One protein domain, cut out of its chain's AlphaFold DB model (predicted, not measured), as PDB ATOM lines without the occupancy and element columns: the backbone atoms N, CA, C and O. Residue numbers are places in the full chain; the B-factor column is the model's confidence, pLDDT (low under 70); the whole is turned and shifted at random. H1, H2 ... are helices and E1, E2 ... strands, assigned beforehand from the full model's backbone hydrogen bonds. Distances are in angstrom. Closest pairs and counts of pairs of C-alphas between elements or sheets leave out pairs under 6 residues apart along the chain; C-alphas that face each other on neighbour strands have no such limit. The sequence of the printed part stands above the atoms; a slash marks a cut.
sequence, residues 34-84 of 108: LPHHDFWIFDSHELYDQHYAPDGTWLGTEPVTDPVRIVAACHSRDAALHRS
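What this domain is: This is residues 34 to 84 of the 108 residues of an uncharacterized protein of Pseudonocardiales bacterium (UniProt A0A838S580). A small meander of three antiparallel strands, E1, E2 and E3, forms a sheet, and one long helix, H1, crosses one face of it near the end where Ile 41, Leu 47 and Val 64 lie. The far end of the hairpin E2 and E3, with residues 53 to 57, reaches away from the helix. The printed part has 51 residues with three named strands and then one named helix, in the sheet order E1, E2, E3, and its class is mixed. It is only just compact, close to loose, with a radius of gyration of the C-alphas of 11.5 A and spans of 29 by 26 by 16 A.

Where its parts are: Find C-alpha 38 at (5.347, 21.776, 3.395); from there E1 runs to residue 42, 13.8 A. E2 takes residues 46 to 52, 19.8 A, and E3 residues 58 to 64, 17.5 A. Look for H1 from C-alpha 67 at (13.545, 16.155, -11.172) to C-alpha 83 at (-0.378, 35.297, -4.806), 24.5 A.

How they stand to each other: Begin at the inner strand E2. E1 is antiparallel to it at 158 degrees, with N 40 and O 48 2.8 A apart, within hydrogen-bond range. E3 is antiparallel to E2 at 154 degrees, with N 59 and O 51 2.8 A apart, also within range. H1 is on the sheet at a height of 10.0 A, over E1 and only just over E2, with 3 of its C-alphas falling on E2. It runs across the strands, at 80 degrees to E1 on the local plane. Its closest C-alphas to E2 are those of Ile 70 and Leu 47, 6.0 A apart; to E1, Ala 73 and Ile 41, 7.3 A. In H1 every O i to N i+4 pair is within hydrogen-bond range.

The domain as a whole: The C-alphas of Asp 43 and Asp 55 are the two farthest apart, 30.7 A. The printed part has no cut, and its three links are tight. The mean pLDDT of the printed part is 95.4, and no printed residue is under 70.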
ATOM      1  N   LEU A  34      -1.236  25.222  -5.221       92.50
ATOM      2  CA  LEU A  34      -0.337  25.028  -4.092       92.50
ATOM      3  C   LEU A  34      -0.516  23.643  -3.467       92.50
ATOM      4  O   LEU A  34      -1.647  23.189  -3.273       92.50
ATOM      5  N   PRO A  35       0.584  22.971  -3.093       92.50
ATOM      6  CA  PRO A  35       0.505  21.695  -2.407       92.50
ATOM      7  C   PRO A  35      -0.108  21.852  -1.011       92.50
ATOM      8  O   PRO A  35      -0.078  22.921  -0.408       92.50
ATOM      9  N   HIS A  36      -0.632  20.745  -0.488       90.38
ATOM     10  CA  HIS A  36      -1.106  20.621   0.895       90.38
ATOM     11  C   HIS A  36      -0.022  20.120   1.865       90.38
ATOM     12  O   HIS A  36      -0.340  19.699   2.975       90.38
ATOM     13  N   HIS A  37       1.236  20.102   1.434       89.62
ATOM     14  CA  HIS A  37       2.379  19.710   2.250       89.62
ATOM     15  C   HIS A  37       3.439  20.804   2.209       89.62
ATOM     16  O   HIS A  37       3.525  21.564   1.240       89.62
ATOM     17  N   ASP A  38       4.258  20.829   3.252       93.50
ATOM     18  CA  ASP A  38       5.347  21.776   3.395       93.50
ATOM     19  C   ASP A  38       6.622  21.218   2.760       93.50
ATOM     20  O   ASP A  38       6.938  20.031   2.867       93.50
ATOM     21  N   PHE A  39       7.377  22.091   2.102       96.31
ATOM     22  CA  PHE A  39       8.665  21.750   1.514       96.31
ATOM     23  C   PHE A  39       9.614  22.943   1.584       96.31
ATOM     24  O   PHE A  39       9.192  24.102   1.631       96.31
ATOM     25  N   TRP A  40      10.912  22.663   1.548       96.81
ATOM     26  CA  TRP A  40      11.952  23.656   1.309       96.81
ATOM     27  C   TRP A  40      12.574  23.428  -0.056       96.81
ATOM     28  O   TRP A  40      12.795  22.289  -0.461       96.81
ATOM     29  N   ILE A  41      12.881  24.519  -0.753       97.38
ATOM     30  CA  ILE A  41      13.643  24.472  -1.994       97.38
ATOM     31  C   ILE A  41      14.781  25.487  -1.953       97.38
ATOM     32  O   ILE A  41      14.552  26.672  -1.703       97.38
ATOM     33  N   PHE A  42      15.996  25.025  -2.229       96.88
ATOM     34  CA  PHE A  42      17.200  25.849  -2.292       96.88
ATOM     35  C   PHE A  42      17.728  25.889  -3.722       96.88
ATOM     36  O   PHE A  42      17.655  24.900  -4.457       96.88
ATOM     37  N   ASP A  43      18.174  27.076  -4.144       97.00
ATOM     38  CA  ASP A  43      18.788  27.333  -5.452       97.00
ATOM     39  C   ASP A  43      18.017  26.753  -6.655       97.00
ATOM     40  O   ASP A  43      18.577  26.474  -7.713       97.00
ATOM     41  N   SER A  44      16.698  26.595  -6.499       96.44
ATOM     42  CA  SER A  44      15.778  25.990  -7.473       96.44
ATOM     43  C   SER A  44      16.102  24.546  -7.890       96.44
ATOM     44  O   SER A  44      15.627  24.114  -8.939       96.44
ATOM     45  N   HIS A  45      16.894  23.800  -7.112       96.44
ATOM     46  CA  HIS A  45      17.258  22.421  -7.460       96.44
ATOM     47  C   HIS A  45      17.420  21.461  -6.275       96.44
ATOM     48  O   HIS A  45      17.333  20.253  -6.479       96.44
ATOM     49  N   GLU A  46      17.599  21.955  -5.049       98.12
ATOM     50  CA  GLU A  46      17.639  21.108  -3.856       98.12
ATOM     51  C   GLU A  46      16.282  21.154  -3.150       98.12
ATOM     52  O   GLU A  46      15.923  22.174  -2.561       98.12
ATOM     53  N   LEU A  47      15.514  20.067  -3.243       98.44
ATOM     54  CA  LEU A  47      14.174  19.950  -2.664       98.44
ATOM     55  C   LEU A  47      14.189  19.049  -1.431       98.44
ATOM     56  O   LEU A  47      14.782  17.970  -1.439       98.44
ATOM     57  N   TYR A  48      13.464  19.480  -0.405       98.31
ATOM     58  CA  TYR A  48      13.290  18.755   0.838       98.31
ATOM     59  C   TYR A  48      11.830  18.786   1.295       98.31
ATOM     60  O   TYR A  48      11.290  19.865   1.544       98.31
ATOM     61  N   ASP A  49      11.209  17.621   1.457       97.06
ATOM     62  CA  ASP A  49       9.868  17.514   2.036       97.06
ATOM     63  C   ASP A  49       9.945  17.648   3.563       97.06
ATOM     64  O   ASP A  49      10.826  17.065   4.204       97.06
ATOM     65  N   GLN A  50       9.022  18.414   4.149       96.50
ATOM     66  CA  GLN A  50       8.885  18.559   5.597       96.50
ATOM     67  C   GLN A  50       7.727  17.698   6.094       96.50
ATOM     68  O   GLN A  50       6.574  17.886   5.702       96.50
ATOM     69  N   HIS A  51       8.033  16.759   6.986       93.56
ATOM     70  CA  HIS A  51       7.050  15.817   7.508       93.56
ATOM     71  C   HIS A  51       6.579  16.242   8.893       93.56
ATOM     72  O   HIS A  51       7.385  16.446   9.802       93.56
ATOM     73  N   TYR A  52       5.261  16.312   9.064       92.19
ATOM     74  CA  TYR A  52       4.615  16.615  10.336       92.19
ATOM     75  C   TYR A  52       3.573  15.548  10.666       92.19
ATOM     76  O   TYR A  52       2.855  15.061   9.792       92.19
ATOM     77  N   ALA A  53       3.476  15.187  11.941       91.94
ATOM     78  CA  ALA A  53       2.368  14.391  12.441       91.94
ATOM     79  C   ALA A  53       1.060  15.208  12.406       91.94
ATOM     80  O   ALA A  53       1.102  16.439  12.362       91.94
ATOM     81  N   PRO A  54      -0.117  14.557  12.488       91.31
ATOM     82  CA  PRO A  54      -1.403  15.261  12.509       91.31
ATOM     83  C   PRO A  54      -1.563  16.279  13.651       91.31
ATOM     84  O   PRO A  54      -2.396  17.175  13.551       91.31
ATOM     85  N   ASP A  55      -0.789  16.145  14.732       91.62
ATOM     86  CA  ASP A  55      -0.757  17.088  15.856       91.62
ATOM     87  C   ASP A  55       0.222  18.263  15.655       91.62
ATOM     88  O   ASP A  55       0.343  19.121  16.528       91.62
ATOM     89  N   GLY A  56       0.901  18.319  14.505       87.19
ATOM     90  CA  GLY A  56       1.892  19.337  14.166       87.19
ATOM     91  C   GLY A  56       3.308  19.033  14.655       87.19
ATOM     92  O   GLY A  56       4.195  19.864  14.471       87.19
ATOM     93  N   THR A  57       3.564  17.868  15.258       91.31
ATOM     94  CA  THR A  57       4.926  17.470  15.641       91.31
ATOM     95  C   THR A  57       5.789  17.286  14.397       91.31
ATOM     96  O   THR A  57       5.433  16.513  13.510       91.31
ATOM     97  N   TRP A  58       6.940  17.958  14.334       92.31
ATOM     98  CA  TRP A  58       7.905  17.770  13.249       92.31
ATOM     99  C   TRP A  58       8.558  16.387  13.341       92.31
ATOM    100  O   TRP A  58       9.124  16.025  14.373       92.31
ATOM    101  N   LEU A  59       8.459  15.616  12.259       94.50
ATOM    102  CA  LEU A  59       8.965  14.244  12.156       94.50
ATOM    103  C   LEU A  59      10.306  14.166  11.424       94.50
ATOM    104  O   LEU A  59      11.010  13.165  11.546       94.50
ATOM    105  N   GLY A  60      10.664  15.213  10.683       93.00
ATOM    106  CA  GLY A  60      11.936  15.315   9.988       93.00
ATOM    107  C   GLY A  60      11.807  15.866   8.577       93.00
ATOM    108  O   GLY A  60      10.731  16.239   8.108       93.00
ATOM    109  N   THR A  61      12.952  15.893   7.906       96.25
ATOM    110  CA  THR A  61      13.107  16.406   6.550       96.25
ATOM    111  C   THR A  61      13.656  15.306   5.646       96.25
ATOM    112  O   THR A  61      14.609  14.621   6.024       96.25
ATOM    113  N   GLU A  62      13.086  15.151   4.453       97.19
ATOM    114  CA  GLU A  62      13.488  14.132   3.477       97.19
ATOM    115  C   GLU A  62      13.981  14.780   2.172       97.19
ATOM    116  O   GLU A  62      13.244  15.569   1.581       97.19
ATOM    117  N   PRO A  63      15.204  14.473   1.692       97.81
ATOM    118  CA  PRO A  63      15.687  14.980   0.411       97.81
ATOM    119  C   PRO A  63      14.946  14.330  -0.762       97.81
ATOM    120  O   PRO A  63      14.821  13.108  -0.835       97.81
ATOM    121  N   VAL A  64      14.533  15.141  -1.734       98.00
ATOM    122  CA  VAL A  64      13.849  14.689  -2.951       98.00
ATOM    123  C   VAL A  64      14.776  14.857  -4.150       98.00
ATOM    124  O   VAL A  64      15.191  15.965  -4.479       98.00
ATOM    125  N   THR A  65      15.076  13.754  -4.836       97.25
ATOM    126  CA  THR A  65      15.970  13.733  -6.011       97.25
ATOM    127  C   THR A  65      15.231  13.622  -7.346       97.25
ATOM    128  O   THR A  65      15.859  13.695  -8.401       97.25
ATOM    129  N   ASP A  66      13.907  13.447  -7.321       98.12
ATOM    130  CA  ASP A  66      13.094  13.363  -8.533       98.12
ATOM    131  C   ASP A  66      13.015  14.740  -9.226       98.12
ATOM    132  O   ASP A  66      12.418  15.673  -8.670       98.12
ATOM    133  N   PRO A  67      13.555  14.885 -10.453       97.56
ATOM    134  CA  PRO A  67      13.545  16.155 -11.172       97.56
ATOM    135  C   PRO A  67      12.131  16.664 -11.475       97.56
ATOM    136  O   PRO A  67      11.920  17.876 -11.516       97.56
ATOM    137  N   VAL A  68      11.143  15.780 -11.651       97.94
ATOM    138  CA  VAL A  68       9.751  16.188 -11.893       97.94
ATOM    139  C   VAL A  68       9.176  16.862 -10.651       97.94
ATOM    140  O   VAL A  68       8.522  17.902 -10.753       97.94
ATOM    141  N   ARG A  69       9.465  16.315  -9.465       97.62
ATOM    142  CA  ARG A  69       9.033  16.901  -8.190       97.62
ATOM    143  C   ARG A  69       9.724  18.233  -7.914       97.62
ATOM    144  O   ARG A  69       9.059  19.171  -7.485       97.62
ATOM    145  N   ILE A  70      11.014  18.351  -8.229       98.19
ATOM    146  CA  ILE A  70      11.768  19.609  -8.109       98.19
ATOM    147  C   ILE A  70      11.150  20.703  -8.996       98.19
ATOM    148  O   ILE A  70      10.901  21.816  -8.532       98.19
ATOM    149  N   VAL A  71      10.828  20.385 -10.254       97.94
ATOM    150  CA  VAL A  71      10.164  21.332 -11.167       97.94
ATOM    151  C   VAL A  71       8.780  21.734 -10.645       97.94
ATOM    152  O   VAL A  71       8.442  22.919 -10.647       97.94
ATOM    153  N   ALA A  72       7.992  20.784 -10.138       96.81
ATOM    154  CA  ALA A  72       6.688  21.076  -9.541       96.81
ATOM    155  C   ALA A  72       6.794  21.984  -8.297       96.81
ATOM    156  O   ALA A  72       5.976  22.891  -8.120       96.81
ATOM    157  N   ALA A  73       7.823  21.795  -7.469       97.19
ATOM    158  CA  ALA A  73       8.105  22.649  -6.318       97.19
ATOM    159  C   ALA A  73       8.488  24.079  -6.742       97.19
ATOM    160  O   ALA A  73       7.978  25.044  -6.170       97.19
ATOM    161  N   CYS A  74       9.299  24.242  -7.795       97.69
ATOM    162  CA  CYS A  74       9.583  25.553  -8.395       97.69
ATOM    163  C   CYS A  74       8.307  26.257  -8.882       97.69
ATOM    164  O   CYS A  74       8.103  27.432  -8.576       97.69
ATOM    165  N   HIS A  75       7.415  25.543  -9.576       97.12
ATOM    166  CA  HIS A  75       6.130  26.105 -10.004       97.12
ATOM    167  C   HIS A  75       5.253  26.522  -8.820       97.12
ATOM    168  O   HIS A  75       4.679  27.611  -8.832       97.12
ATOM    169  N   SER A  76       5.196  25.688  -7.781       96.81
ATOM    170  CA  SER A  76       4.445  25.978  -6.555       96.81
ATOM    171  C   SER A  76       4.997  27.216  -5.841       96.81
ATOM    172  O   SER A  76       4.232  28.079  -5.414       96.81
ATOM    173  N   ARG A  77       6.330  27.360  -5.766       96.31
ATOM    174  CA  ARG A  77       6.994  28.564  -5.241       96.31
ATOM    175  C   ARG A  77       6.580  29.801  -6.030       96.31
ATOM    176  O   ARG A  77       6.187  30.797  -5.431       96.31
ATOM    177  N   ASP A  78       6.659  29.757  -7.356       96.75
ATOM    178  CA  ASP A  78       6.360  30.919  -8.196       96.75
ATOM    179  C   ASP A  78       4.880  31.331  -8.080       96.75
ATOM    180  O   ASP A  78       4.574  32.520  -7.945       96.75
ATOM    181  N   ALA A  79       3.968  30.354  -8.021       96.25
ATOM    182  CA  ALA A  79       2.553  30.579  -7.739       96.25
ATOM    183  C   ALA A  79       2.334  31.215  -6.354       96.25
ATOM    184  O   ALA A  79       1.614  32.212  -6.227       96.25
ATOM    185  N   ALA A  80       3.003  30.702  -5.317       95.38
ATOM    186  CA  ALA A  80       2.919  31.249  -3.966       95.38
ATOM    187  C   ALA A  80       3.441  32.693  -3.903       95.38
ATOM    188  O   ALA A  80       2.819  33.563  -3.287       95.38
ATOM    189  N   LEU A  81       4.554  32.989  -4.578       95.25
ATOM    190  CA  LEU A  81       5.120  34.337  -4.662       95.25
ATOM    191  C   LEU A  81       4.176  35.309  -5.376       95.25
ATOM    192  O   LEU A  81       3.987  36.427  -4.894       95.25
ATOM    193  N   HIS A  82       3.554  34.875  -6.474       95.00
ATOM    194  CA  HIS A  82       2.600  35.679  -7.239       95.00
ATOM    195  C   HIS A  82       1.351  36.049  -6.426       95.00
ATOM    196  O   HIS A  82       0.854  37.168  -6.528       95.00
ATOM    197  N   ARG A  83       0.850  35.119  -5.603       93.56
ATOM    198  CA  ARG A  83      -0.378  35.297  -4.806       93.56
ATOM    199  C   ARG A  83      -0.160  35.965  -3.452       93.56
ATOM    200  O   ARG A  83      -1.121  36.398  -2.819       93.56
ATOM    201  N   SER A  84       1.076  35.992  -2.970       95.06
ATOM    202  CA  SER A  84       1.391  36.479  -1.630       95.06
ATOM    203  C   SER A  84       1.685  37.973  -1.605       95.06
ATOM    204  O   SER A  84       2.085  38.575  -2.600       95.06
TER     205      SER A  84